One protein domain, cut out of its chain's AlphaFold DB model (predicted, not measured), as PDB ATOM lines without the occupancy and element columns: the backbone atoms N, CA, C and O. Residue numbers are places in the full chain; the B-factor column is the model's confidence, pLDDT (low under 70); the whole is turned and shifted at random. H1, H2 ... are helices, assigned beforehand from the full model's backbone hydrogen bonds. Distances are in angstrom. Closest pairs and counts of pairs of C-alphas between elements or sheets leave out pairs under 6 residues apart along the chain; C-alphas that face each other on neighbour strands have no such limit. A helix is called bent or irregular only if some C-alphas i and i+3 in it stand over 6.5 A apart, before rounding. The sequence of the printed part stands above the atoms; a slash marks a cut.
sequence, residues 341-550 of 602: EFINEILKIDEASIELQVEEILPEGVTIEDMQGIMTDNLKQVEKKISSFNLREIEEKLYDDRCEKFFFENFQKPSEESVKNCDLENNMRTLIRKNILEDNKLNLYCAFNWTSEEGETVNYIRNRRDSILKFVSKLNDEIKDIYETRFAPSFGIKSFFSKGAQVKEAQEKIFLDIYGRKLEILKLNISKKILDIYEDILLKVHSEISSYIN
ATOM      1  N   GLU A 341     161.605 171.858 171.707       86.00
ATOM      2  CA  GLU A 341     160.527 170.972 172.177       86.00
ATOM      3  C   GLU A 341     160.201 171.208 173.657       86.00
ATOM      4  O   GLU A 341     159.050 171.441 174.014       86.00
ATOM      5  N   PHE A 342     161.235 171.269 174.498       87.38
ATOM      6  CA  PHE A 342     161.102 171.543 175.928       87.38
ATOM      7  C   PHE A 342     160.517 172.934 176.208       87.38
ATOM      8  O   PHE A 342     159.731 173.110 177.136       87.38
ATOM      9  N   ILE A 343     160.899 173.937 175.411       87.56
ATOM     10  CA  ILE A 343     160.390 175.308 175.558       87.56
ATOM     11  C   ILE A 343     158.898 175.354 175.206       87.56
ATOM     12  O   ILE A 343     158.111 175.958 175.936       87.56
ATOM     13  N   ASN A 344     158.513 174.692 174.114       87.31
ATOM     14  CA  ASN A 344     157.133 174.643 173.647       87.31
ATOM     15  C   ASN A 344     156.221 173.914 174.639       87.31
ATOM     16  O   ASN A 344     155.136 174.412 174.920       87.31
ATOM     17  N   GLU A 345     156.684 172.801 175.212       88.06
ATOM     18  CA  GLU A 345     155.955 172.046 176.238       88.06
ATOM     19  C   GLU A 345     155.747 172.885 177.512       88.06
ATOM     20  O   GLU A 345     154.635 172.994 178.028       88.06
ATOM     21  N   ILE A 346     156.797 173.561 177.999       86.81
ATOM     22  CA  ILE A 346     156.715 174.411 179.200       86.81
ATOM     23  C   ILE A 346     155.725 175.565 179.038       86.81
ATOM     24  O   ILE A 346     155.027 175.926 179.994       86.81
ATOM     25  N   LEU A 347     155.701 176.165 177.848       86.50
ATOM     26  CA  LEU A 347     154.813 177.273 177.516       86.50
ATOM     27  C   LEU A 347     153.438 176.804 177.022       86.50
ATOM     28  O   LEU A 347     152.572 177.650 176.813       86.50
ATOM     29  N   LYS A 348     153.220 175.490 176.870       87.88
ATOM     30  CA  LYS A 348     151.991 174.888 176.327       87.88
ATOM     31  C   LYS A 348     151.622 175.404 174.929       87.88
ATOM     32  O   LYS A 348     150.456 175.649 174.631       87.88
ATOM     33  N   ILE A 349     152.634 175.607 174.085       89.06
ATOM     34  CA  ILE A 349     152.494 176.069 172.689       89.06
ATOM     35  C   ILE A 349     152.599 174.882 171.712       89.06
ATOM     36  O   ILE A 349     152.378 175.031 170.511       89.06
ATOM     37  N   ASP A 350     152.938 173.690 172.208       90.00
ATOM     38  CA  ASP A 350     152.936 172.467 171.411       90.00
ATOM     39  C   ASP A 350     151.531 172.110 170.887       90.00
ATOM     40  O   ASP A 350     150.506 172.553 171.406       90.00
ATOM     41  N   GLU A 351     151.493 171.301 169.827       86.31
ATOM     42  CA  GLU A 351     150.259 170.942 169.120       86.31
ATOM     43  C   GLU A 351     149.227 170.274 170.036       86.31
ATOM     44  O   GLU A 351     148.063 170.667 170.008       86.31
ATOM     45  N   ALA A 352     149.654 169.360 170.911       88.94
ATOM     46  CA  ALA A 352     148.752 168.651 171.815       88.94
ATOM     47  C   ALA A 352     148.140 169.593 172.865       88.94
ATOM     48  O   ALA A 352     146.941 169.532 173.135       88.94
ATOM     49  N   SER A 353     148.938 170.501 173.431       89.81
ATOM     50  CA  SER A 353     148.448 171.502 174.384       89.81
ATOM     51  C   SER A 353     147.434 172.463 173.760       89.81
ATOM     52  O   SER A 353     146.428 172.787 174.393       89.81
ATOM     53  N   ILE A 354     147.676 172.914 172.526       88.62
ATOM     54  CA  ILE A 354     146.758 173.818 171.821       88.62
ATOM     55  C   ILE A 354     145.468 173.093 171.431       88.62
ATOM     56  O   ILE A 354     144.394 173.670 171.571       88.62
ATOM     57  N   GLU A 355     145.541 171.837 170.985       88.19
ATOM     58  CA  GLU A 355     144.350 171.029 170.692       88.19
ATOM     59  C   GLU A 355     143.468 170.847 171.928       88.19
ATOM     60  O   GLU A 355     142.263 171.075 171.845       88.19
ATOM     61  N   LEU A 356     144.056 170.546 173.090       89.25
ATOM     62  CA  LEU A 356     143.310 170.454 174.349       89.25
ATOM     63  C   LEU A 356     142.586 171.766 174.687       89.25
ATOM     64  O   LEU A 356     141.415 171.740 175.052       89.25
ATOM     65  N   GLN A 357     143.248 172.913 174.511       87.19
ATOM     66  CA  GLN A 357     142.619 174.220 174.735       87.19
ATOM     67  C   GLN A 357     141.505 174.525 173.728       87.19
ATOM     68  O   GLN A 357     140.533 175.189 174.072       87.19
ATOM     69  N   VAL A 358     141.629 174.060 172.484       87.88
ATOM     70  CA  VAL A 358     140.580 174.219 171.469       87.88
ATOM     71  C   VAL A 358     139.353 173.388 171.833       87.88
ATOM     72  O   VAL A 358     138.244 173.904 171.732       87.88
ATOM     73  N   GLU A 359     139.534 172.145 172.284       87.50
ATOM     74  CA  GLU A 359     138.422 171.296 172.732       87.50
ATOM     75  C   GLU A 359     137.700 171.888 173.953       87.50
ATOM     76  O   GLU A 359     136.476 171.863 173.988       87.50
ATOM     77  N   GLU A 360     138.421 172.504 174.901       86.69
ATOM     78  CA  GLU A 360     137.816 173.217 176.046       86.69
ATOM     79  C   GLU A 360     136.985 174.452 175.636       86.69
ATOM     80  O   GLU A 360     136.096 174.880 176.372       86.69
ATOM     81  N   ILE A 361     137.279 175.056 174.480       85.88
ATOM     82  CA  ILE A 361     136.590 176.254 173.973       85.88
ATOM     83  C   ILE A 361     135.346 175.894 173.153       85.88
ATOM     84  O   ILE A 361     134.406 176.695 173.076       85.88
ATOM     85  N   LEU A 362     135.348 174.724 172.512       85.38
ATOM     86  CA  LEU A 362     134.218 174.245 171.726       85.38
ATOM     87  C   LEU A 362     133.010 173.940 172.631       85.38
ATOM     88  O   LEU A 362     133.168 173.540 173.782       85.38
ATOM     89  N   PRO A 363     131.782 174.120 172.124       81.44
ATOM     90  CA  PRO A 363     130.574 173.862 172.897       81.44
ATOM     91  C   PRO A 363     130.426 172.370 173.226       81.44
ATOM     92  O   PRO A 363     130.382 171.521 172.334       81.44
ATOM     93  N   GLU A 364     130.295 172.053 174.515       75.19
ATOM     94  CA  GLU A 364     130.031 170.691 174.979       75.19
ATOM     95  C   GLU A 364     128.599 170.252 174.617       75.19
ATOM     96  O   GLU A 364     127.624 170.955 174.885       75.19
ATOM     97  N   GLY A 365     128.462 169.057 174.034       68.00
ATOM     98  CA  GLY A 365     127.163 168.406 173.824       68.00
ATOM     99  C   GLY A 365     126.457 168.694 172.497       68.00
ATOM    100  O   GLY A 365     125.332 168.228 172.331       68.00
ATOM    101  N   VAL A 366     127.095 169.403 171.556       74.94
ATOM    102  CA  VAL A 366     126.601 169.543 170.175       74.94
ATOM    103  C   VAL A 366     127.607 168.937 169.204       74.94
ATOM    104  O   VAL A 366     128.786 169.284 169.185       74.94
ATOM    105  N   THR A 367     127.131 168.025 168.372       82.06
ATOM    106  CA  THR A 367     127.888 167.321 167.342       82.06
ATOM    107  C   THR A 367     127.335 167.650 165.962       82.06
ATOM    108  O   THR A 367     126.217 168.133 165.796       82.06
ATOM    109  N   ILE A 368     128.120 167.372 164.927       80.56
ATOM    110  CA  ILE A 368     127.660 167.520 163.541       80.56
ATOM    111  C   ILE A 368     126.508 166.555 163.242       80.56
ATOM    112  O   ILE A 368     125.649 166.852 162.414       80.56
ATOM    113  N   GLU A 369     126.445 165.423 163.943       78.56
ATOM    114  CA  GLU A 369     125.351 164.461 163.821       78.56
ATOM    115  C   GLU A 369     124.010 165.067 164.264       78.56
ATOM    116  O   GLU A 369     122.975 164.739 163.682       78.56
ATOM    117  N   ASP A 370     124.017 166.048 165.175       80.44
ATOM    118  CA  ASP A 370     122.809 166.765 165.605       80.44
ATOM    119  C   ASP A 370     122.194 167.624 164.485       80.44
ATOM    120  O   ASP A 370     120.997 167.932 164.517       80.44
ATOM    121  N   MET A 371     122.954 167.931 163.422       80.44
ATOM    122  CA  MET A 371     122.419 168.578 162.215       80.44
ATOM    123  C   MET A 371     121.393 167.701 161.480       80.44
ATOM    124  O   MET A 371     120.568 168.224 160.728       80.44
ATOM    125  N   GLN A 372     121.361 166.384 161.729       74.75
ATOM    126  CA  GLN A 372     120.319 165.497 161.195       74.75
ATOM    127  C   GLN A 372     118.913 165.844 161.719       74.75
ATOM    128  O   GLN A 372     117.920 165.447 161.108       74.75
ATOM    129  N   GLY A 373     118.815 166.599 162.822       73.75
ATOM    130  CA  GLY A 373     117.555 167.093 163.380       73.75
ATOM    131  C   GLY A 373     116.941 168.288 162.637       73.75
ATOM    132  O   GLY A 373     115.815 168.681 162.951       73.75
ATOM    133  N   ILE A 374     117.638 168.874 161.655       81.50
ATOM    134  CA  ILE A 374     117.147 170.028 160.888       81.50
ATOM    135  C   ILE A 374     115.995 169.592 159.965       81.50
ATOM    136  O   ILE A 374     116.100 168.621 159.213       81.50
ATOM    137  N   MET A 375     114.875 170.325 159.992       74.81
ATOM    138  CA  MET A 375     113.717 170.013 159.146       74.81
ATOM    139  C   MET A 375     114.037 170.187 157.654       74.81
ATOM    140  O   MET A 375     114.609 171.197 157.241       74.81
ATOM    141  N   THR A 376     113.626 169.204 156.849       77.94
ATOM    142  CA  THR A 376     113.785 169.198 155.388       77.94
ATOM    143  C   THR A 376     112.523 169.678 154.688       77.94
ATOM    144  O   THR A 376     111.423 169.207 154.981       77.94
ATOM    145  N   ASP A 377     112.690 170.535 153.685       68.44
ATOM    146  CA  ASP A 377     111.631 170.921 152.756       68.44
ATOM    147  C   ASP A 377     111.812 170.228 151.395       68.44
ATOM    148  O   ASP A 377     112.885 169.753 151.034       68.44
ATOM    149  N   ASN A 378     110.731 170.120 150.617       63.94
ATOM    150  CA  ASN A 378     110.763 169.682 149.211       63.94
ATOM    151  C   ASN A 378     111.382 168.295 148.907       63.94
ATOM    152  O   ASN A 378     111.727 168.018 147.753       63.94
ATOM    153  N   LEU A 379     111.403 167.372 149.879       68.12
ATOM    154  CA  LEU A 379     111.895 165.985 149.746       68.12
ATOM    155  C   LEU A 379     111.489 165.298 148.427       68.12
ATOM    156  O   LEU A 379     112.332 164.787 147.696       68.12
ATOM    157  N   LYS A 380     110.200 165.354 148.060       63.94
ATOM    158  CA  LYS A 380     109.664 164.691 146.851       63.94
ATOM    159  C   LYS A 380     110.183 165.277 145.531       63.94
ATOM    160  O   LYS A 380     110.132 164.597 144.506       63.94
ATOM    161  N   GLN A 381     110.590 166.546 145.516       64.56
ATOM    162  CA  GLN A 381     111.127 167.201 144.318       64.56
ATOM    163  C   GLN A 381     112.622 166.924 144.165       64.56
ATOM    164  O   GLN A 381     113.081 166.676 143.049       64.56
ATOM    165  N   VAL A 382     113.353 166.909 145.282       67.25
ATOM    166  CA  VAL A 382     114.784 166.593 145.317       67.25
ATOM    167  C   VAL A 382     115.014 165.117 144.996       67.25
ATOM    168  O   VAL A 382     115.813 164.830 144.111       67.25
ATOM    169  N   GLU A 383     114.227 164.188 145.556       66.94
ATOM    170  CA  GLU A 383     114.302 162.747 145.232       66.94
ATOM    171  C   GLU A 383     114.187 162.454 143.726       66.94
ATOM    172  O   GLU A 383     114.848 161.555 143.214       66.94
ATOM    173  N   LYS A 384     113.368 163.216 142.987       65.69
ATOM    174  CA  LYS A 384     113.149 162.999 141.545       65.69
ATOM    175  C   LYS A 384     114.285 163.501 140.654       65.69
ATOM    176  O   LYS A 384     114.346 163.105 139.493       65.69
ATOM    177  N   LYS A 385     115.127 164.412 141.148       69.19
ATOM    178  CA  LYS A 385     116.155 165.116 140.359       69.19
ATOM    179  C   LYS A 385     117.542 165.091 141.009       69.19
ATOM    180  O   LYS A 385     118.433 165.807 140.557       69.19
ATOM    181  N   ILE A 386     117.743 164.257 142.027       69.00
ATOM    182  CA  ILE A 386     118.948 164.265 142.863       69.00
ATOM    183  C   ILE A 386     120.238 164.032 142.067       69.00
ATOM    184  O   ILE A 386     121.252 164.651 142.350       69.00
ATOM    185  N   SER A 387     120.181 163.222 141.005       65.50
ATOM    186  CA  SER A 387     121.316 162.932 140.118       65.50
ATOM    187  C   SER A 387     121.664 164.061 139.138       65.50
ATOM    188  O   SER A 387     122.680 163.990 138.450       65.50
ATOM    189  N   SER A 388     120.812 165.088 139.033       70.62
ATOM    190  CA  SER A 388     121.036 166.257 138.171       70.62
ATOM    191  C   SER A 388     121.558 167.481 138.920       70.62
ATOM    192  O   SER A 388     121.985 168.429 138.266       70.62
ATOM    193  N   PHE A 389     121.538 167.446 140.254       78.44
ATOM    194  CA  PHE A 389     121.975 168.542 141.111       78.44
ATOM    195  C   PHE A 389     123.389 168.295 141.659       78.44
ATOM    196  O   PHE A 389     123.836 167.152 141.801       78.44
ATOM    197  N   ASN A 390     124.110 169.376 141.947       81.25
ATOM    198  CA  ASN A 390     125.323 169.323 142.770       81.25
ATOM    199  C   ASN A 390     124.951 169.387 144.265       81.25
ATOM    200  O   ASN A 390     123.791 169.614 144.618       81.25
ATOM    201  N   LEU A 391     125.916 169.162 145.160       80.38
ATOM    202  CA  LEU A 391     125.640 169.150 146.603       80.38
ATOM    203  C   LEU A 391     125.146 170.513 147.124       80.38
ATOM    204  O   LEU A 391     124.321 170.537 148.034       80.38
ATOM    205  N   ARG A 392     125.561 171.630 146.504       82.88
ATOM    206  CA  ARG A 392     125.095 172.984 146.860       82.88
ATOM    207  C   ARG A 392     123.607 173.176 146.561       82.88
ATOM    208  O   ARG A 392     122.846 173.585 147.425       82.88
ATOM    209  N   GLU A 393     123.175 172.805 145.361       79.69
ATOM    210  CA  GLU A 393     121.775 172.887 144.928       79.69
ATOM    211  C   GLU A 393     120.862 171.930 145.710       79.69
ATOM    212  O   GLU A 393     119.658 172.178 145.832       79.69
ATOM    213  N   ILE A 394     121.410 170.813 146.207       79.19
ATOM    214  CA  ILE A 394     120.700 169.882 147.093       79.19
ATOM    215  C   ILE A 394     120.521 170.507 148.481       79.19
ATOM    216  O   ILE A 394     119.411 170.456 149.011       79.19
ATOM    217  N   GLU A 395     121.567 171.116 149.047       82.88
ATOM    218  CA  GLU A 395     121.494 171.824 150.331       82.88
ATOM    219  C   GLU A 395     120.480 172.976 150.281       82.88
ATOM    220  O   GLU A 395     119.550 172.990 151.086       82.88
ATOM    221  N   GLU A 396     120.572 173.860 149.282       83.06
ATOM    222  CA  GLU A 396     119.659 175.002 149.113       83.06
ATOM    223  C   GLU A 396     118.189 174.558 149.007       83.06
ATOM    224  O   GLU A 396     117.301 175.147 149.619       83.06
ATOM    225  N   LYS A 397     117.897 173.479 148.268       79.81
ATOM    226  CA  LYS A 397     116.509 173.014 148.073       79.81
ATOM    227  C   LYS A 397     115.927 172.251 149.254       79.81
ATOM    228  O   LYS A 397     114.701 172.232 149.391       79.81
ATOM    229  N   LEU A 398     116.770 171.577 150.038       78.00
ATOM    230  CA  LEU A 398     116.343 170.813 151.211       78.00
ATOM    231  C   LEU A 398     116.276 171.685 152.466       78.00
ATOM    232  O   LEU A 398     115.367 171.516 153.280       78.00
ATOM    233  N   TYR A 399     117.221 172.608 152.630       79.88
ATOM    234  CA  TYR A 399     117.455 173.295 153.895       79.88
ATOM    235  C   TYR A 399     117.485 174.817 153.800       79.88
ATOM    236  O   TYR A 399     117.311 175.442 154.849       79.88
ATOM    237  N   ASP A 400     117.631 175.396 152.604       82.88
ATOM    238  CA  ASP A 400     117.864 176.835 152.424       82.88
ATOM    239  C   ASP A 400     119.058 177.276 153.306       82.88
ATOM    240  O   ASP A 400     120.040 176.539 153.411       82.88
ATOM    241  N   ASP A 401     118.963 178.390 154.034       82.50
ATOM    242  CA  ASP A 401     120.029 178.853 154.942       82.50
ATOM    243  C   ASP A 401     120.075 178.131 156.309       82.50
ATOM    244  O   ASP A 401     120.826 178.527 157.207       82.50
ATOM    245  N   ARG A 402     119.230 177.118 156.562       82.75
ATOM    246  CA  ARG A 402     119.073 176.555 157.923       82.75
ATOM    247  C   ARG A 402     120.311 175.812 158.421       82.75
ATOM    248  O   ARG A 402     120.606 175.899 159.610       82.75
ATOM    249  N   CYS A 403     121.036 175.120 157.544       83.31
ATOM    250  CA  CYS A 403     122.272 174.423 157.916       83.31
ATOM    251  C   CYS A 403     123.375 175.407 158.322       83.31
ATOM    252  O   CYS A 403     124.039 175.214 159.341       83.31
ATOM    253  N   GLU A 404     123.520 176.502 157.574       84.81
ATOM    254  CA  GLU A 404     124.515 177.533 157.857       84.81
ATOM    255  C   GLU A 404     124.166 178.324 159.124       84.81
ATOM    256  O   GLU A 404     125.033 178.534 159.973       84.81
ATOM    257  N   LYS A 405     122.883 178.667 159.324       86.06
ATOM    258  CA  LYS A 405     122.400 179.285 160.571       86.06
ATOM    259  C   LYS A 405     122.611 178.384 161.782       86.06
ATOM    260  O   LYS A 405     123.088 178.865 162.804       86.06
ATOM    261  N   PHE A 406     122.313 177.089 161.665       87.19
ATOM    262  CA  PHE A 406     122.552 176.137 162.748       87.19
ATOM    263  C   PHE A 406     124.035 176.081 163.119       87.19
ATOM    264  O   PHE A 406     124.371 176.160 164.301       87.19
ATOM    265  N   PHE A 407     124.928 175.994 162.127       87.50
ATOM    266  CA  PHE A 407     126.368 175.966 162.377       87.50
ATOM    267  C   PHE A 407     126.863 177.264 163.033       87.50
ATOM    268  O   PHE A 407     127.634 177.234 163.994       87.50
ATOM    269  N   PHE A 408     126.375 178.409 162.557       87.75
ATOM    270  CA  PHE A 408     126.716 179.710 163.118       87.75
ATOM    271  C   PHE A 408     126.252 179.859 164.575       87.75
ATOM    272  O   PHE A 408     127.041 180.255 165.433       87.75
ATOM    273  N   GLU A 409     124.994 179.523 164.869       86.94
ATOM    274  CA  GLU A 409     124.398 179.705 166.198       86.94
ATOM    275  C   GLU A 409     124.910 178.706 167.236       86.94
ATOM    276  O   GLU A 409     125.047 179.081 168.398       86.94
ATOM    277  N   ASN A 410     125.212 177.466 166.834       86.31
ATOM    278  CA  ASN A 410     125.582 176.402 167.772       86.31
ATOM    279  C   ASN A 410     127.088 176.168 167.884       86.31
ATOM    280  O   ASN A 410     127.524 175.728 168.937       86.31
ATOM    281  N   PHE A 411     127.887 176.472 166.853       86.38
ATOM    282  CA  PHE A 411     129.341 176.265 166.896       86.38
ATOM    283  C   PHE A 411     130.111 177.579 166.877       86.38
ATOM    284  O   PHE A 411     130.890 177.844 167.793       86.38
ATOM    285  N   GLN A 412     129.902 178.427 165.867       86.94
ATOM    286  CA  GLN A 412     130.750 179.606 165.670       86.94
ATOM    287  C   GLN A 412     130.549 180.667 166.760       86.94
ATOM    288  O   GLN A 412     131.520 181.091 167.387       86.94
ATOM    289  N   LYS A 413     129.303 181.080 167.011       87.31
ATOM    290  CA  LYS A 413     128.989 182.127 167.990       87.31
ATOM    291  C   LYS A 413     129.350 181.716 169.431       87.31
ATOM    292  O   LYS A 413     130.024 182.513 170.085       87.31
ATOM    293  N   PRO A 414     129.014 180.502 169.919       87.12
ATOM    294  CA  PRO A 414     129.420 180.064 171.254       87.12
ATOM    295  C   PRO A 414     130.938 179.978 171.399       87.12
ATOM    296  O   PRO A 414     131.478 180.483 172.374       87.12
ATOM    297  N   SER A 415     131.645 179.445 170.395       86.56
ATOM    298  CA  SER A 415     133.113 179.380 170.432       86.56
ATOM    299  C   SER A 415     133.748 180.774 170.461       86.56
ATOM    300  O   SER A 415     134.720 181.004 171.175       86.56
ATOM    301  N   GLU A 416     133.211 181.744 169.711       85.56
ATOM    302  CA  GLU A 416     133.696 183.129 169.740       85.56
ATOM    303  C   GLU A 416     133.462 183.824 171.088       85.56
ATOM    304  O   GLU A 416     134.299 184.627 171.508       85.56
ATOM    305  N   GLU A 417     132.350 183.532 171.765       85.31
ATOM    306  CA  GLU A 417     132.078 184.013 173.122       85.31
ATOM    307  C   GLU A 417     132.992 183.325 174.149       85.31
ATOM    308  O   GLU A 417     133.586 184.013 174.981       85.31
ATOM    309  N   SER A 418     133.203 182.011 174.039       84.94
ATOM    310  CA  SER A 418     134.125 181.245 174.889       84.94
ATOM    311  C   SER A 418     135.561 181.756 174.788       84.94
ATOM    312  O   SER A 418     136.166 182.045 175.815       84.94
ATOM    313  N   VAL A 419     136.090 181.991 173.578       84.19
ATOM    314  CA  VAL A 419     137.444 182.561 173.394       84.19
ATOM    315  C   VAL A 419     137.585 183.921 174.085       84.19
ATOM    316  O   VAL A 419     138.637 184.211 174.645       84.19
ATOM    317  N   LYS A 420     136.545 184.766 174.048       83.19
ATOM    318  CA  LYS A 420     136.566 186.090 174.695       83.19
ATOM    319  C   LYS A 420     136.483 186.007 176.218       83.19
ATOM    320  O   LYS A 420     137.040 186.868 176.892       83.19
ATOM    321  N   ASN A 421     135.771 185.012 176.741       83.31
ATOM    322  CA  ASN A 421     135.618 184.793 178.177       83.31
ATOM    323  C   ASN A 421     136.819 184.048 178.783       83.31
ATOM    324  O   ASN A 421     137.080 184.186 179.978       83.31
ATOM    325  N   CYS A 422     137.557 183.278 177.979       82.38
ATOM    326  CA  CYS A 422     138.804 182.647 178.387       82.38
ATOM    327  C   CYS A 422     139.890 183.701 178.628       82.38
ATOM    328  O   CYS A 422     140.315 184.416 177.721       82.38
ATOM    329  N   ASP A 423     140.411 183.739 179.851       84.94
ATOM    330  CA  ASP A 423     141.508 184.624 180.236       84.94
ATOM    331  C   ASP A 423     142.871 184.054 179.802       84.94
ATOM    332  O   ASP A 423     143.722 183.649 180.601       84.94
ATOM    333  N   LEU A 424     143.060 183.976 178.484       83.69
ATOM    334  CA  LEU A 424     144.282 183.470 177.858       83.69
ATOM    335  C   LEU A 424     145.511 184.311 178.244       83.69
ATOM    336  O   LEU A 424     146.617 183.773 178.344       83.69
ATOM    337  N   GLU A 425     145.320 185.606 178.531       85.88
ATOM    338  CA  GLU A 425     146.394 186.488 178.991       85.88
ATOM    339  C   GLU A 425     146.920 186.097 180.369       85.88
ATOM    340  O   GLU A 425     148.126 185.856 180.522       85.88
ATOM    341  N   ASN A 426     146.044 185.979 181.368       85.75
ATOM    342  CA  ASN A 426     146.493 185.601 182.704       85.75
ATOM    343  C   ASN A 426     147.019 184.165 182.750       85.75
ATOM    344  O   ASN A 426     147.975 183.899 183.485       85.75
ATOM    345  N   ASN A 427     146.486 183.259 181.928       85.88
ATOM    346  CA  ASN A 427     146.998 181.894 181.816       85.88
ATOM    347  C   ASN A 427     148.459 181.868 181.345       85.88
ATOM    348  O   ASN A 427     149.308 181.272 182.016       85.88
ATOM    349  N   MET A 428     148.786 182.568 180.253       86.62
ATOM    350  CA  MET A 428     150.157 182.622 179.732       86.62
ATOM    351  C   MET A 428     151.116 183.325 180.703       86.62
ATOM    352  O   MET A 428     152.212 182.830 180.978       86.62
ATOM    353  N   ARG A 429     150.698 184.445 181.310       87.06
ATOM    354  CA  ARG A 429     151.512 185.136 182.327       87.06
ATOM    355  C   ARG A 429     151.791 184.243 183.539       87.06
ATOM    356  O   ARG A 429     152.910 184.238 184.056       87.06
ATOM    357  N   THR A 430     150.804 183.459 183.970       88.06
ATOM    358  CA  THR A 430     150.952 182.511 185.084       88.06
ATOM    359  C   THR A 430     151.899 181.370 184.726       88.06
ATOM    360  O   THR A 430     152.732 181.005 185.554       88.06
ATOM    361  N   LEU A 431     151.836 180.847 183.495       86.88
ATOM    362  CA  LEU A 431     152.765 179.825 183.002       86.88
ATOM    363  C   LEU A 431     154.210 180.327 183.013       86.88
ATOM    364  O   LEU A 431     155.075 179.667 183.584       86.88
ATOM    365  N   ILE A 432     154.470 181.518 182.468       86.69
ATOM    366  CA  ILE A 432     155.818 182.107 182.462       86.69
ATOM    367  C   ILE A 432     156.328 182.296 183.894       86.69
ATOM    368  O   ILE A 432     157.464 181.941 184.213       86.69
ATOM    369  N   ARG A 433     155.486 182.819 184.789       86.12
ATOM    370  CA  ARG A 433     155.877 183.041 186.181       86.12
ATOM    371  C   ARG A 433     156.195 181.731 186.902       86.12
ATOM    372  O   ARG A 433     157.291 181.587 187.432       86.12
ATOM    373  N   LYS A 434     155.264 180.779 186.892       86.88
ATOM    374  CA  LYS A 434     155.371 179.532 187.654       86.88
ATOM    375  C   LYS A 434     156.422 178.586 187.078       86.88
ATOM    376  O   LYS A 434     157.196 178.002 187.828       86.88
ATOM    377  N   ASN A 435     156.454 178.438 185.756       84.94
ATOM    378  CA  ASN A 435     157.303 177.440 185.118       84.94
ATOM    379  C   ASN A 435     158.701 177.972 184.794       84.94
ATOM    380  O   ASN A 435     159.602 177.161 184.663       84.94
ATOM    381  N   ILE A 436     158.906 179.289 184.649       84.62
ATOM    382  CA  ILE A 436     160.217 179.846 184.261       84.62
ATOM    383  C   ILE A 436     160.850 180.667 185.384       84.62
ATOM    384  O   ILE A 436     162.040 180.506 185.650       84.62
ATOM    385  N   LEU A 437     160.096 181.568 186.024       82.00
ATOM    386  CA  LEU A 437     160.656 182.474 187.038       82.00
ATOM    387  C   LEU A 437     160.755 181.832 188.429       82.00
ATOM    388  O   LEU A 437     161.670 182.169 189.177       82.00
ATOM    389  N   GLU A 438     159.828 180.937 188.775       83.06
ATOM    390  CA  GLU A 438     159.781 180.248 190.074       83.06
ATOM    391  C   GLU A 438     160.489 178.876 190.063       83.06
ATOM    392  O   GLU A 438     160.710 178.294 191.124       83.06
ATOM    393  N   ASP A 439     160.897 178.364 188.893       79.31
ATOM    394  CA  ASP A 439     161.666 177.119 188.790       79.31
ATOM    395  C   ASP A 439     163.161 177.365 189.050       79.31
ATOM    396  O   ASP A 439     163.833 178.096 188.323       79.31
ATOM    397  N   ASN A 440     163.716 176.669 190.045       70.00
ATOM    398  CA  ASN A 440     165.136 176.708 190.408       70.00
ATOM    399  C   ASN A 440     166.087 176.264 189.279       70.00
ATOM    400  O   ASN A 440     167.291 176.522 189.350       70.00
ATOM    401  N   LYS A 441     165.587 175.550 188.263       77.38
ATOM    402  CA  LYS A 441     166.365 175.092 187.100       77.38
ATOM    403  C   LYS A 441     166.350 176.085 185.939       77.38
ATOM    404  O   LYS A 441     167.150 175.937 185.009       77.38
ATOM    405  N   LEU A 442     165.460 177.073 185.982       82.25
ATOM    406  CA  LEU A 442     165.306 178.116 184.976       82.25
ATOM    407  C   LEU A 442     165.604 179.483 185.594       82.25
ATOM    408  O   LEU A 442     165.909 179.610 186.777       82.25
ATOM    409  N   ASN A 443     165.704 180.510 184.753       83.81
ATOM    410  CA  ASN A 443     166.116 181.828 185.213       83.81
ATOM    411  C   ASN A 443     165.575 182.947 184.316       83.81
ATOM    412  O   ASN A 443     164.991 182.716 183.257       83.81
ATOM    413  N   LEU A 444     165.835 184.188 184.731       85.69
ATOM    414  CA  LEU A 444     165.410 185.397 184.026       85.69
ATOM    415  C   LEU A 444     165.922 185.480 182.573       85.69
ATOM    416  O   LEU A 444     165.225 186.015 181.715       85.69
ATOM    417  N   TYR A 445     167.111 184.943 182.278       85.31
ATOM    418  CA  TYR A 445     167.641 184.889 180.909       85.31
ATOM    419  C   TYR A 445     166.880 183.886 180.035       85.31
ATOM    420  O   TYR A 445     166.745 184.135 178.840       85.31
ATOM    421  N   CYS A 446     166.354 182.791 180.600       87.25
ATOM    422  CA  CYS A 446     165.444 181.892 179.882       87.25
ATOM    423  C   CYS A 446     164.196 182.658 179.438       87.25
ATOM    424  O   CYS A 446     163.897 182.714 178.250       87.25
ATOM    425  N   ALA A 447     163.533 183.335 180.380       87.19
ATOM    426  CA  ALA A 447     162.336 184.115 180.081       87.19
ATOM    427  C   ALA A 447     162.621 185.229 179.057       87.19
ATOM    428  O   ALA A 447     161.844 185.413 178.128       87.19
ATOM    429  N   PHE A 448     163.755 185.925 179.167       88.88
ATOM    430  CA  PHE A 448     164.159 186.959 178.210       88.88
ATOM    431  C   PHE A 448     164.397 186.408 176.794       88.88
ATOM    432  O   PHE A 448     163.877 186.961 175.830       88.88
ATOM    433  N   ASN A 449     165.159 185.318 176.662       87.44
ATOM    434  CA  ASN A 449     165.525 184.769 175.355       87.44
ATOM    435  C   ASN A 449     164.341 184.089 174.652       87.44
ATOM    436  O   ASN A 449     164.229 184.187 173.434       87.44
ATOM    437  N   TRP A 450     163.453 183.423 175.397       88.56
ATOM    438  CA  TRP A 450     162.321 182.685 174.817       88.56
ATOM    439  C   TRP A 450     161.143 183.590 174.435       88.56
ATOM    440  O   TRP A 450     160.342 183.228 173.586       88.56
ATOM    441  N   THR A 451     161.042 184.787 175.019       87.88
ATOM    442  CA  THR A 451     159.970 185.757 174.716       87.88
ATOM    443  C   THR A 451     160.346 186.773 173.629       87.88
ATOM    444  O   THR A 451     159.513 187.580 173.229       87.88
ATOM    445  N   SER A 452     161.599 186.757 173.160       90.12
ATOM    446  CA  SER A 452     162.117 187.704 172.166       90.12
ATOM    447  C   SER A 452     161.406 187.585 170.817       90.12
ATOM    448  O   SER A 452     161.095 186.480 170.374       90.12
ATOM    449  N   GLU A 453     161.238 188.711 170.119       86.69
ATOM    450  CA  GLU A 453     160.653 188.757 168.771       86.69
ATOM    451  C   GLU A 453     161.457 187.944 167.748       86.69
ATOM    452  O   GLU A 453     160.889 187.249 166.909       86.69
ATOM    453  N   GLU A 454     162.787 187.989 167.848       82.75
ATOM    454  CA  GLU A 454     163.699 187.183 167.024       82.75
ATOM    455  C   GLU A 454     163.921 185.772 167.607       82.75
ATOM    456  O   GLU A 454     164.745 185.003 167.111       82.75
ATOM    457  N   GLY A 455     163.220 185.431 168.692       82.00
ATOM    458  CA  GLY A 455     163.375 184.180 169.423       82.00
ATOM    459  C   GLY A 455     162.791 182.966 168.699       82.00
ATOM    460  O   GLY A 455     161.866 183.057 167.890       82.00
ATOM    461  N   GLU A 456     163.308 181.782 169.039       83.56
ATOM    462  CA  GLU A 456     162.862 180.502 168.468       83.56
ATOM    463  C   GLU A 456     161.377 180.211 168.753       83.56
ATOM    464  O   GLU A 456     160.697 179.627 167.911       83.56
ATOM    465  N   THR A 457     160.850 180.655 169.899       87.31
ATOM    466  CA  THR A 457     159.444 180.461 170.290       87.31
ATOM    467  C   THR A 457     158.487 181.303 169.449       87.31
ATOM    468  O   THR A 457     157.511 180.777 168.923       87.31
ATOM    469  N   VAL A 458     158.767 182.595 169.256       89.88
ATOM    470  CA  VAL A 458     157.928 183.467 168.413       89.88
ATOM    471  C   VAL A 458     157.979 183.004 166.955       89.88
ATOM    472  O   VAL A 458     156.946 182.904 166.294       89.88
ATOM    473  N   ASN A 459     159.158 182.608 166.467       89.25
ATOM    474  CA  ASN A 459     159.290 182.020 165.135       89.25
ATOM    475  C   ASN A 459     158.515 180.698 164.992       89.25
ATOM    476  O   ASN A 459     157.912 180.457 163.947       89.25
ATOM    477  N   TYR A 460     158.480 179.859 166.032       90.56
ATOM    478  CA  TYR A 460     157.652 178.649 166.052       90.56
ATOM    479  C   TYR A 460     156.163 178.974 165.905       90.56
ATOM    480  O   TYR A 460     155.497 178.390 165.048       90.56
ATOM    481  N   ILE A 461     155.662 179.942 166.680       91.81
ATOM    482  CA  ILE A 461     154.267 180.399 166.612       91.81
ATOM    483  C   ILE A 461     153.930 180.886 165.197       91.81
ATOM    484  O   ILE A 461     152.944 180.440 164.607       91.81
ATOM    485  N   ARG A 462     154.780 181.743 164.617       92.06
ATOM    486  CA  ARG A 462     154.595 182.284 163.261       92.06
ATOM    487  C   ARG A 462     154.573 181.180 162.200       92.06
ATOM    488  O   ARG A 462     153.647 181.128 161.393       92.06
ATOM    489  N   ASN A 463     155.517 180.239 162.255       91.88
ATOM    490  CA  ASN A 463     155.565 179.093 161.339       91.88
ATOM    491  C   ASN A 463     154.328 178.189 161.466       91.88
ATOM    492  O   ASN A 463     153.806 177.685 160.463       91.88
ATOM    493  N   ARG A 464     153.837 177.981 162.694       89.81
ATOM    494  CA  ARG A 464     152.618 177.203 162.940       89.81
ATOM    495  C   ARG A 464     151.391 177.924 162.393       89.81
ATOM    496  O   ARG A 464     150.581 177.290 161.722       89.81
ATOM    497  N   ARG A 465     151.286 179.239 162.587       91.56
ATOM    498  CA  ARG A 465     150.217 180.065 162.012       91.56
ATOM    499  C   ARG A 465     150.187 179.981 160.488       91.56
ATOM    500  O   ARG A 465     149.123 179.772 159.910       91.56
ATOM    501  N   ASP A 466     151.343 180.087 159.841       91.81
ATOM    502  CA  ASP A 466     151.447 179.977 158.383       91.81
ATOM    503  C   ASP A 466     151.050 178.582 157.886       91.81
ATOM    504  O   ASP A 466     150.422 178.438 156.836       91.81
ATOM    505  N   SER A 467     151.374 177.544 158.660       91.94
ATOM    506  CA  SER A 467     150.946 176.171 158.377       91.94
ATOM    507  C   SER A 467     149.426 176.027 158.493       91.94
ATOM    508  O   SER A 467     148.796 175.498 157.581       91.94
ATOM    509  N   ILE A 468     148.823 176.577 159.554       91.31
ATOM    510  CA  ILE A 468     147.366 176.608 159.749       91.31
ATOM    511  C   ILE A 468     146.675 177.309 158.572       91.31
ATOM    512  O   ILE A 468     145.713 176.777 158.027       91.31
ATOM    513  N   LEU A 469     147.184 178.460 158.124       91.62
ATOM    514  CA  LEU A 469     146.615 179.189 156.984       91.62
ATOM    515  C   LEU A 469     146.626 178.359 155.692       91.62
ATOM    516  O   LEU A 469     145.643 178.365 154.951       91.62
ATOM    517  N   LYS A 470     147.704 177.607 155.440       92.12
ATOM    518  CA  LYS A 470     147.785 176.686 154.294       92.12
ATOM    519  C   LYS A 470     146.765 175.550 154.405       92.12
ATOM    520  O   LYS A 470     146.110 175.242 153.411       92.12
ATOM    521  N   PHE A 471     146.601 174.959 155.591       91.19
ATOM    522  CA  PHE A 471     145.600 173.910 155.821       91.19
ATOM    523  C   PHE A 471     144.171 174.426 155.645       91.19
ATOM    524  O   PHE A 471     143.378 173.787 154.960       91.19
ATOM    525  N   VAL A 472     143.861 175.611 156.175       90.44
ATOM    526  CA  VAL A 472     142.549 176.251 156.002       90.44
ATOM    527  C   VAL A 472     142.269 176.546 154.528       90.44
ATOM    528  O   VAL A 472     141.161 176.291 154.065       90.44
ATOM    529  N   SER A 473     143.248 177.042 153.760       90.00
ATOM    530  CA  SER A 473     143.080 177.242 152.311       90.00
ATOM    531  C   SER A 473     142.759 175.928 151.602       90.00
ATOM    532  O   SER A 473     141.792 175.865 150.850       90.00
ATOM    533  N   LYS A 474     143.518 174.868 151.899       92.12
ATOM    534  CA  LYS A 474     143.315 173.545 151.303       92.12
ATOM    535  C   LYS A 474     141.925 172.980 151.616       92.12
ATOM    536  O   LYS A 474     141.257 172.499 150.711       92.12
ATOM    537  N   LEU A 475     141.473 173.069 152.868       88.44
ATOM    538  CA  LEU A 475     140.140 172.604 153.262       88.44
ATOM    539  C   LEU A 475     139.024 173.415 152.591       88.44
ATOM    540  O   LEU A 475     138.008 172.845 152.206       88.44
ATOM    541  N   ASN A 476     139.208 174.726 152.413       88.56
ATOM    542  CA  ASN A 476     138.249 175.551 151.676       88.56
ATOM    543  C   ASN A 476     138.169 175.161 150.192       88.56
ATOM    544  O   ASN A 476     137.066 175.096 149.649       88.56
ATOM    545  N   ASP A 477     139.309 174.876 149.558       88.75
ATOM    546  CA  ASP A 477     139.352 174.389 148.176       88.75
ATOM    547  C   ASP A 477     138.669 173.012 148.061       88.75
ATOM    548  O   ASP A 477     137.808 172.827 147.205       88.75
ATOM    549  N   GLU A 478     138.938 172.087 148.991       87.94
ATOM    550  CA  GLU A 478     138.267 170.778 149.053       87.94
ATOM    551  C   GLU A 478     136.747 170.907 149.241       87.94
ATOM    552  O   GLU A 478     135.977 170.238 148.553       87.94
ATOM    553  N   ILE A 479     136.290 171.784 150.143       86.00
ATOM    554  CA  ILE A 479     134.858 172.061 150.342       86.00
ATOM    555  C   ILE A 479     134.233 172.581 149.044       86.00
ATOM    556  O   ILE A 479     133.131 172.166 148.678       86.00
ATOM    557  N   LYS A 480     134.920 173.486 148.340       86.19
ATOM    558  CA  LYS A 480     134.439 174.048 147.076       86.19
ATOM    559  C   LYS A 480     134.329 172.973 145.993       86.19
ATOM    560  O   LYS A 480     133.288 172.890 145.344       86.19
ATOM    561  N   ASP A 481     135.338 172.119 145.866       85.94
ATOM    562  CA  ASP A 481     135.338 171.000 144.922       85.94
ATOM    563  C   ASP A 481     134.200 170.009 145.219       85.94
ATOM    564  O   ASP A 481     133.489 169.571 144.309       85.94
ATOM    565  N   ILE A 482     133.966 169.692 146.500       83.06
ATOM    566  CA  ILE A 482     132.855 168.831 146.937       83.06
ATOM    567  C   ILE A 482     131.508 169.467 146.576       83.06
ATOM    568  O   ILE A 482     130.634 168.787 146.038       83.06
ATOM    569  N   TYR A 483     131.342 170.771 146.807       81.31
ATOM    570  CA  TYR A 483     130.118 171.495 146.457       81.31
ATOM    571  C   TYR A 483     129.838 171.536 144.947       81.31
ATOM    572  O   TYR A 483     128.673 171.481 144.547       81.31
ATOM    573  N   GLU A 484     130.877 171.647 144.114       80.75
ATOM    574  CA  GLU A 484     130.767 171.767 142.652       80.75
ATOM    575  C   GLU A 484     130.634 170.405 141.939       80.75
ATOM    576  O   GLU A 484     130.111 170.331 140.821       80.75
ATOM    577  N   THR A 485     131.031 169.310 142.593       77.75
ATOM    578  CA  THR A 485     130.922 167.953 142.044       77.75
ATOM    579  C   THR A 485     129.457 167.502 141.956       77.75
ATOM    580  O   THR A 485     128.679 167.613 142.907       77.75
ATOM    581  N   ARG A 486     129.049 166.952 140.800       71.31
ATOM    582  CA  ARG A 486     127.702 166.377 140.631       71.31
ATOM    583  C   ARG A 486     127.494 165.200 141.577       71.31
ATOM    584  O   ARG A 486     128.346 164.316 141.663       71.31
ATOM    585  N   PHE A 487     126.330 165.145 142.222       70.31
ATOM    586  CA  PHE A 487     126.017 164.050 143.128       70.31
ATOM    587  C   PHE A 487     125.798 162.743 142.349       70.31
ATOM    588  O   PHE A 487     124.813 162.577 141.627       70.31
ATOM    589  N   ALA A 488     126.731 161.803 142.506       65.25
ATOM    590  CA  ALA A 488     126.608 160.439 142.010       65.25
ATOM    591  C   ALA A 488     126.272 159.507 143.191       65.25
ATOM    592  O   ALA A 488     127.136 159.303 144.050       65.25
ATOM    593  N   PRO A 489     125.044 158.962 143.272       61.59
ATOM    594  CA  PRO A 489     124.679 158.032 144.334       61.59
ATOM    595  C   PRO A 489     125.433 156.706 144.187       61.59
ATOM    596  O   PRO A 489     125.657 156.217 143.075       61.59
ATOM    597  N   SER A 490     125.782 156.097 145.317       60.31
ATOM    598  CA  SER A 490     126.373 154.763 145.379       60.31
ATOM    599  C   SER A 490     125.424 153.706 144.786       60.31
ATOM    600  O   SER A 490     124.280 153.533 145.224       60.31
ATOM    601  N   PHE A 491     125.888 152.968 143.770       48.75
ATOM    602  CA  PHE A 491     125.140 151.846 143.190       48.75
ATOM    603  C   PHE A 491     125.230 150.616 144.108       48.75
ATOM    604  O   PHE A 491     126.119 149.778 143.977       48.75
ATOM    605  N   GLY A 492     124.279 150.492 145.036       52.84
ATOM    606  CA  GLY A 492     124.094 149.308 145.879       52.84
ATOM    607  C   GLY A 492     122.718 148.670 145.683       52.84
ATOM    608  O   GLY A 492     121.710 149.368 145.633       52.84
ATOM    609  N   ILE A 493     122.640 147.335 145.651       50.28
ATOM    610  CA  ILE A 493     121.383 146.563 145.500       50.28
ATOM    611  C   ILE A 493     120.346 146.916 146.599       50.28
ATOM    612  O   ILE A 493     119.142 146.806 146.379       50.28
ATOM    613  N   LYS A 494     120.793 147.433 147.755       49.56
ATOM    614  CA  LYS A 494     119.937 147.954 148.842       49.56
ATOM    615  C   LYS A 494     119.258 149.304 148.529       49.56
ATOM    616  O   LYS A 494     118.190 149.568 149.068       49.56
ATOM    617  N   SER A 495     119.825 150.122 147.635       50.16
ATOM    618  CA  SER A 495     119.344 151.471 147.269       50.16
ATOM    619  C   SER A 495     118.004 151.450 146.512       50.16
ATOM    620  O   SER A 495     117.208 152.379 146.619       50.16
ATOM    621  N   PHE A 496     117.696 150.349 145.818       49.06
ATOM    622  CA  PHE A 496     116.435 150.177 145.085       49.06
ATOM    623  C   PHE A 496     115.207 149.931 145.980       49.06
ATOM    624  O   PHE A 496     114.083 150.164 145.538       49.06
ATOM    625  N   PHE A 497     115.391 149.467 147.223       46.41
ATOM    626  CA  PHE A 497     114.287 149.027 148.091       46.41
ATOM    627  C   PHE A 497     113.879 150.044 149.167       46.41
ATOM    628  O   PHE A 497     112.822 149.890 149.776       46.41
ATOM    629  N   SER A 498     114.656 151.109 149.383       52.59
ATOM    630  CA  SER A 498     114.341 152.160 150.360       52.59
ATOM    631  C   SER A 498     114.105 153.509 149.679       52.59
ATOM    632  O   SER A 498     115.041 154.123 149.162       52.59
ATOM    633  N   LYS A 499     112.862 154.009 149.727       53.47
ATOM    634  CA  LYS A 499     112.555 155.407 149.377       53.47
ATOM    635  C   LYS A 499     113.388 156.337 150.275       53.47
ATOM    636  O   LYS A 499     113.417 156.131 151.487       53.47
ATOM    637  N   GLY A 500     114.091 157.301 149.683       61.16
ATOM    638  CA  GLY A 500     114.909 158.285 150.402       61.16
ATOM    639  C   GLY A 500     116.369 157.909 150.693       61.16
ATOM    640  O   GLY A 500     117.078 158.736 151.257       61.16
ATOM    641  N   ALA A 501     116.871 156.729 150.299       65.81
ATOM    642  CA  ALA A 501     118.279 156.361 150.559       65.81
ATOM    643  C   ALA A 501     119.299 157.295 149.892       65.81
ATOM    644  O   ALA A 501     120.307 157.632 150.502       65.81
ATOM    645  N   GLN A 502     119.017 157.758 148.673       68.50
ATOM    646  CA  GLN A 502     119.899 158.686 147.957       68.50
ATOM    647  C   GLN A 502     119.927 160.077 148.608       68.50
ATOM    648  O   GLN A 502     120.959 160.736 148.602       68.50
ATOM    649  N   VAL A 503     118.807 160.512 149.200       72.19
ATOM    650  CA  VAL A 503     118.744 161.769 149.964       72.19
ATOM    651  C   VAL A 503     119.532 161.637 151.261       72.19
ATOM    652  O   VAL A 503     120.284 162.545 151.584       72.19
ATOM    653  N   LYS A 504     119.435 160.500 151.962       73.81
ATOM    654  CA  LYS A 504     120.240 160.237 153.164       73.81
ATOM    655  C   LYS A 504     121.741 160.211 152.876       73.81
ATOM    656  O   LYS A 504     122.496 160.826 153.612       73.81
ATOM    657  N   GLU A 505     122.159 159.584 151.780       76.56
ATOM    658  CA  GLU A 505     123.566 159.589 151.351       76.56
ATOM    659  C   GLU A 505     124.058 161.013 151.021       76.56
ATOM    660  O   GLU A 505     125.182 161.381 151.357       76.56
ATOM    661  N   ALA A 506     123.214 161.848 150.403       73.19
ATOM    662  CA  ALA A 506     123.532 163.258 150.176       73.19
ATOM    663  C   ALA A 506     123.584 164.066 151.486       73.19
ATOM    664  O   ALA A 506     124.465 164.905 151.641       73.19
ATOM    665  N   GLN A 507     122.681 163.802 152.436       76.81
ATOM    666  CA  GLN A 507     122.667 164.432 153.762       76.81
ATOM    667  C   GLN A 507     123.914 164.074 154.574       76.81
ATOM    668  O   GLN A 507     124.528 164.964 155.149       76.81
ATOM    669  N   GLU A 508     124.319 162.802 154.585       80.00
ATOM    670  CA  GLU A 508     125.549 162.355 155.248       80.00
ATOM    671  C   GLU A 508     126.781 163.038 154.649       80.00
ATOM    672  O   GLU A 508     127.610 163.538 155.402       80.00
ATOM    673  N   LYS A 509     126.869 163.162 153.315       79.88
ATOM    674  CA  LYS A 509     127.949 163.928 152.670       79.88
ATOM    675  C   LYS A 509     127.895 165.418 153.016       79.88
ATOM    676  O   LYS A 509     128.921 166.008 153.322       79.88
ATOM    677  N   ILE A 510     126.727 166.053 153.018       81.25
ATOM    678  CA  ILE A 510     126.629 167.472 153.400       81.25
ATOM    679  C   ILE A 510     127.079 167.656 154.857       81.25
ATOM    680  O   ILE A 510     127.941 168.482 155.135       81.25
ATOM    681  N   PHE A 511     126.570 166.866 155.797       83.19
ATOM    682  CA  PHE A 511     126.904 167.052 157.208       83.19
ATOM    683  C   PHE A 511     128.341 166.624 157.532       83.19
ATOM    684  O   PHE A 511     129.109 167.427 158.052       83.19
ATOM    685  N   LEU A 512     128.757 165.408 157.177       81.25
ATOM    686  CA  LEU A 512     130.083 164.901 157.538       81.25
ATOM    687  C   LEU A 512     131.192 165.450 156.637       81.25
ATOM    688  O   LEU A 512     132.220 165.880 157.150       81.25
ATOM    689  N   ASP A 513     131.009 165.487 155.314       81.69
ATOM    690  CA  ASP A 513     132.085 165.931 154.419       81.69
ATOM    691  C   ASP A 513     132.202 167.456 154.343       81.69
ATOM    692  O   ASP A 513     133.318 167.968 154.245       81.69
ATOM    693  N   ILE A 514     131.092 168.199 154.396       84.94
ATOM    694  CA  ILE A 514     131.138 169.665 154.302       84.94
ATOM    695  C   ILE A 514     131.189 170.292 155.692       84.94
ATOM    696  O   ILE A 514     132.146 171.002 156.003       84.94
ATOM    697  N   TYR A 515     130.196 170.032 156.546       86.31
ATOM    698  CA  TYR A 515     130.171 170.627 157.885       86.31
ATOM    699  C   TYR A 515     131.232 170.030 158.826       86.31
ATOM    700  O   TYR A 515     131.728 170.754 159.686       86.31
ATOM    701  N   GLY A 516     131.689 168.790 158.593       85.94
ATOM    702  CA  GLY A 516     132.896 168.220 159.222       85.94
ATOM    703  C   GLY A 516     134.143 169.035 158.940       85.94
ATOM    704  O   GLY A 516     134.799 169.508 159.868       85.94
ATOM    705  N   ARG A 517     134.412 169.308 157.661       86.94
ATOM    706  CA  ARG A 517     135.535 170.162 157.261       86.94
ATOM    707  C   ARG A 517     135.354 171.614 157.730       86.94
ATOM    708  O   ARG A 517     136.331 172.244 158.124       86.94
ATOM    709  N   LYS A 518     134.125 172.156 157.762       87.38
ATOM    710  CA  LYS A 518     133.855 173.486 158.354       87.38
ATOM    711  C   LYS A 518     134.152 173.518 159.859       87.38
ATOM    712  O   LYS A 518     134.680 174.519 160.340       87.38
ATOM    713  N   LEU A 519     133.861 172.444 160.596       87.94
ATOM    714  CA  LEU A 519     134.227 172.327 162.008       87.94
ATOM    715  C   LEU A 519     135.747 172.246 162.184       87.94
ATOM    716  O   LEU A 519     136.285 172.936 163.042       87.94
ATOM    717  N   GLU A 520     136.459 171.483 161.352       89.00
ATOM    718  CA  GLU A 520     137.932 171.465 161.364       89.00
ATOM    719  C   GLU A 520     138.526 172.851 161.082       89.00
ATOM    720  O   GLU A 520     139.436 173.294 161.785       89.00
ATOM    721  N   ILE A 521     137.971 173.590 160.114       90.81
ATOM    722  CA  ILE A 521     138.347 174.986 159.856       90.81
ATOM    723  C   ILE A 521     138.089 175.858 161.092       90.81
ATOM    724  O   ILE A 521     138.919 176.706 161.422       90.81
ATOM    725  N   LEU A 522     136.970 175.662 161.797       89.38
ATOM    726  CA  LEU A 522     136.682 176.384 163.037       89.38
ATOM    727  C   LEU A 522     137.731 176.079 164.117       89.38
ATOM    728  O   LEU A 522     138.269 177.023 164.694       89.38
ATOM    729  N   LYS A 523     138.087 174.803 164.331       90.94
ATOM    730  CA  LYS A 523     139.150 174.393 165.269       90.94
ATOM    731  C   LYS A 523     140.473 175.080 164.946       90.94
ATOM    732  O   LYS A 523     141.050 175.744 165.803       90.94
ATOM    733  N   LEU A 524     140.895 175.014 163.684       91.44
ATOM    734  CA  LEU A 524     142.114 175.655 163.189       91.44
ATOM    735  C   LEU A 524     142.094 177.183 163.370       91.44
ATOM    736  O   LEU A 524     143.104 177.782 163.746       91.44
ATOM    737  N   ASN A 525     140.946 177.826 163.146       91.12
ATOM    738  CA  ASN A 525     140.781 179.263 163.363       91.12
ATOM    739  C   ASN A 525     140.845 179.645 164.849       91.12
ATOM    740  O   ASN A 525     141.395 180.700 165.176       91.12
ATOM    741  N   ILE A 526     140.317 178.810 165.750       89.75
ATOM    742  CA  ILE A 526     140.456 178.995 167.202       89.75
ATOM    743  C   ILE A 526     141.926 178.828 167.606       89.75
ATOM    744  O   ILE A 526     142.461 179.717 168.267       89.75
ATOM    745  N   SER A 527     142.615 177.776 167.138       92.31
ATOM    746  CA  SER A 527     144.054 177.584 167.384       92.31
ATOM    747  C   SER A 527     144.862 178.805 166.956       92.31
ATOM    748  O   SER A 527     145.702 179.293 167.706       92.31
ATOM    749  N   LYS A 528     144.575 179.342 165.764       92.69
ATOM    750  CA  LYS A 528     145.217 180.562 165.272       92.69
ATOM    751  C   LYS A 528     144.974 181.750 166.209       92.69
ATOM    752  O   LYS A 528     145.931 182.440 166.539       92.69
ATOM    753  N   LYS A 529     143.731 181.980 166.652       90.38
ATOM    754  CA  LYS A 529     143.410 183.076 167.584       90.38
ATOM    755  C   LYS A 529     144.174 182.949 168.905       90.38
ATOM    756  O   LYS A 529     144.671 183.955 169.401       90.38
ATOM    757  N   ILE A 530     144.296 181.738 169.456       89.94
ATOM    758  CA  ILE A 530     145.078 181.497 170.682       89.94
ATOM    759  C   ILE A 530     146.553 181.842 170.450       89.94
ATOM    760  O   ILE A 530     147.152 182.562 171.245       89.94
ATOM    761  N   LEU A 531     147.124 181.371 169.338       91.44
ATOM    762  CA  LEU A 531     148.513 181.637 168.967       91.44
ATOM    763  C   LEU A 531     148.798 183.133 168.758       91.44
ATOM    764  O   LEU A 531     149.827 183.608 169.230       91.44
ATOM    765  N   ASP A 532     147.890 183.870 168.110       91.31
ATOM    766  CA  ASP A 532     148.014 185.323 167.924       91.31
ATOM    767  C   ASP A 532     148.019 186.048 169.290       91.31
ATOM    768  O   ASP A 532     148.871 186.898 169.546       91.31
ATOM    769  N   ILE A 533     147.134 185.655 170.218       90.50
ATOM    770  CA  ILE A 533     147.100 186.208 171.584       90.50
ATOM    771  C   ILE A 533     148.394 185.879 172.346       90.50
ATOM    772  O   ILE A 533     148.961 186.746 173.014       90.50
ATOM    773  N   TYR A 534     148.886 184.641 172.251       91.00
ATOM    774  CA  TYR A 534     150.125 184.225 172.908       91.00
ATOM    775  C   TYR A 534     151.353 184.964 172.369       91.00
ATOM    776  O   TYR A 534     152.185 185.376 173.176       91.00
ATOM    777  N   GLU A 535     151.455 185.185 171.054       93.00
ATOM    778  CA  GLU A 535     152.524 186.001 170.460       93.00
ATOM    779  C   GLU A 535     152.548 187.405 171.087       93.00
ATOM    780  O   GLU A 535     153.582 187.831 171.613       93.00
ATOM    781  N   ASP A 536     151.398 188.084 171.134       91.81
ATOM    782  CA  ASP A 536     151.279 189.429 171.709       91.81
ATOM    783  C   ASP A 536     151.691 189.476 173.190       91.81
ATOM    784  O   ASP A 536     152.365 190.411 173.638       91.81
ATOM    785  N   ILE A 537     151.299 188.469 173.976       90.62
ATOM    786  CA  ILE A 537     151.635 188.397 175.403       90.62
ATOM    787  C   ILE A 537     153.129 188.151 175.601       90.62
ATOM    788  O   ILE A 537     153.736 188.804 176.452       90.62
ATOM    789  N   LEU A 538     153.736 187.248 174.825       91.25
ATOM    790  CA  LEU A 538     155.174 186.981 174.900       91.25
ATOM    791  C   LEU A 538     155.969 188.263 174.630       91.25
ATOM    792  O   LEU A 538     156.850 188.600 175.418       91.25
ATOM    793  N   LEU A 539     155.597 189.036 173.605       92.69
ATOM    794  CA  LEU A 539     156.253 190.306 173.282       92.69
ATOM    795  C   LEU A 539     156.072 191.364 174.385       92.69
ATOM    796  O   LEU A 539     157.027 192.062 174.744       92.69
ATOM    797  N   LYS A 540     154.877 191.461 174.988       91.31
ATOM    798  CA  LYS A 540     154.646 192.340 176.151       91.31
ATOM    799  C   LYS A 540     155.537 191.944 177.327       91.31
ATOM    800  O   LYS A 540     156.244 192.793 177.872       91.31
ATOM    801  N   VAL A 541     155.568 190.661 177.682       89.38
ATOM    802  CA  VAL A 541     156.400 190.139 178.776       89.38
ATOM    803  C   VAL A 541     157.890 190.338 178.486       89.38
ATOM    804  O   VAL A 541     158.643 190.716 179.384       89.38
ATOM    805  N   HIS A 542     158.325 190.178 177.234       92.12
ATOM    806  CA  HIS A 542     159.700 190.463 176.828       92.12
ATOM    807  C   HIS A 542     160.096 191.906 177.141       92.12
ATOM    808  O   HIS A 542     161.163 192.152 177.708       92.12
ATOM    809  N   SER A 543     159.224 192.867 176.819       89.81
ATOM    810  CA  SER A 543     159.478 194.285 177.090       89.81
ATOM    811  C   SER A 543     159.638 194.572 178.591       89.81
ATOM    812  O   SER A 543     160.560 195.289 178.992       89.81
ATOM    813  N   GLU A 544     158.815 193.937 179.432       89.69
ATOM    814  CA  GLU A 544     158.890 194.043 180.891       89.69
ATOM    815  C   GLU A 544     160.218 193.462 181.413       89.69
ATOM    816  O   GLU A 544     160.945 194.117 182.165       89.69
ATOM    817  N   ILE A 545     160.581 192.255 180.965       89.25
ATOM    818  CA  ILE A 545     161.802 191.544 181.379       89.25
ATOM    819  C   ILE A 545     163.070 192.255 180.893       89.25
ATOM    820  O   ILE A 545     164.070 192.302 181.617       89.25
ATOM    821  N   SER A 546     163.034 192.859 179.706       90.31
ATOM    822  CA  SER A 546     164.158 193.601 179.127       90.31
ATOM    823  C   SER A 546     164.643 194.722 180.054       90.31
ATOM    824  O   SER A 546     165.850 194.897 180.246       90.31
ATOM    825  N   SER A 547     163.722 195.412 180.739       89.50
ATOM    826  CA  SER A 547     164.065 196.421 181.753       89.50
ATOM    827  C   SER A 547     164.902 195.836 182.898       89.50
ATOM    828  O   SER A 547     165.919 196.411 183.298       89.50
ATOM    829  N   TYR A 548     164.533 194.653 183.396       88.88
ATOM    830  CA  TYR A 548     165.275 193.969 184.457       88.88
ATOM    831  C   TYR A 548     166.644 193.477 183.979       88.88
ATOM    832  O   TYR A 548     167.635 193.651 184.689       88.88
ATOM    833  N   ILE A 549     166.730 192.928 182.766       89.81
ATOM    834  CA  ILE A 549     168.005 192.507 182.167       89.81
ATOM    835  C   ILE A 549     168.954 193.698 181.987       89.81
ATOM    836  O   ILE A 549     170.152 193.569 182.246       89.81
ATOM    837  N   ASN A 550     168.440 194.868 181.606       90.12
ATOM    838  CA  ASN A 550     169.249 196.083 181.507       90.12
ATOM    839  C   ASN A 550     169.783 196.517 182.877       90.12
ATOM    840  O   ASN A 550     170.986 196.720 183.009       90.12
TER     841      ASN A 550
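Overview. This is residues 341 to 550 of the 602 residues of an uncharacterized protein of Clostridium autoethanogenum DSM 10061 (UniProt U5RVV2). A long rod is built along one very long helix, H10, which runs nearly its whole length, with the second-longest helix, H9, folded back side by side with it as a helical hairpin. Shorter helices are strung along H10: H1, H2 and H3 make one pass towards the end where H10 begins, the small hairpin of H4 and H5 lies crosswise there, and H6 and H7 lead back to H8 near the other end; residues 492 to 498 of the link from H9 to H10 stick out. The printed part has 210 residues with ten named helices, H1 to H10 in order along the chain, and no named strand; its class is all helix. It is loose, with a radius of gyration of the C-alphas of 23.2 A, and its C-alphas span 77 by 27 by 26 A.

Along the chain. The longest helix, H10, takes residues 501 to 550, 71.6 A from C-alpha 501 at (118.279, 156.361, 150.559) to C-alpha 550 at (169.249, 196.083, 181.507), with a kink of 26 degrees near residue 544. H9, residues 456 to 484, is 42.1 A long and begins with C-alpha 456 at (162.862, 180.502, 168.468). H1 is residues 341 to 347, H2 is 351 to 361 and H3 is 368 to 373. H4, residues 379 to 388, is irregular, with C-alphas 384 and 387 8.3 A apart; H5 is residues 391 to 399. H6, residues 402 to 421, was assigned as one helix by its hydrogen bonds but is bent, with C-alphas 410 and 413 6.7 A apart; its arms are H6a, residues 402 to 410, and H6b, residues 413 to 421. H7, residues 424 to 437, is 18.8 A long and neither bent nor irregular, but only just: C-alphas 434 and 437 are 6.1 A apart. H8 is residues 444 to 450.

Arrangement. H10 is the hub. H9 touches it in a hairpin at a shallow tilt of 17 degrees, opposite ways, closest at the C-alphas of Val 472 and Ile 521, 5.8 A apart. H4 touches H10 about perpendicular, at 80 degrees, closest at the C-alphas of Glu 383 and Val 503, 6.6 A apart. H4 and H5 are a hairpin at a shallow tilt of 6 degrees, the closest C-alphas being Leu 379 and Leu 398, 6.7 A apart. H3 touches residues 507 to 516 of H10, closest at the C-alphas of Ile 368 and Phe 511, 6.4 A apart. H2 touches residues 523 to 530 of H10 at a steep tilt of 69.7 degrees, only just short of about perpendicular; their closest C-alphas, Val 358 and Ser 527, are 6.3 A apart. H6a and H6b are each close to H10 but not clearly touching. H7 touches residues 530 to 541 of H10, closest at the C-alphas of Glu 425 and Ile 537, 6.6 A apart. H8 touches residues 542 to 549 of H10, closest at the C-alphas of Phe 448 and His 542, 5.8 A apart. H1 is apart from H10 but touches H7, closest at the C-alphas of Leu 347 and Leu 431, 6.4 A apart. Every O i to N i+4 pair is within hydrogen-bond range in H1, H2, H5, H6a, H6b, H7, H8 and H9; H10 has 43 of 46, H4 2 of 6 beside 4 of 7 O i to N i+3 pairs, and H3 0 of 2 beside 3 of 3.

Size, cuts and confidence. The two C-alphas farthest apart, those of Phe 497 and Asn 550, are 79.7 A apart. The printed part has no cut. The link from H9 to H10, residues 485 to 500, is long. The mean pLDDT of the printed part is 82.3; it is under 70 at residue 365, residues 377 to 387 and residues 488 to 502.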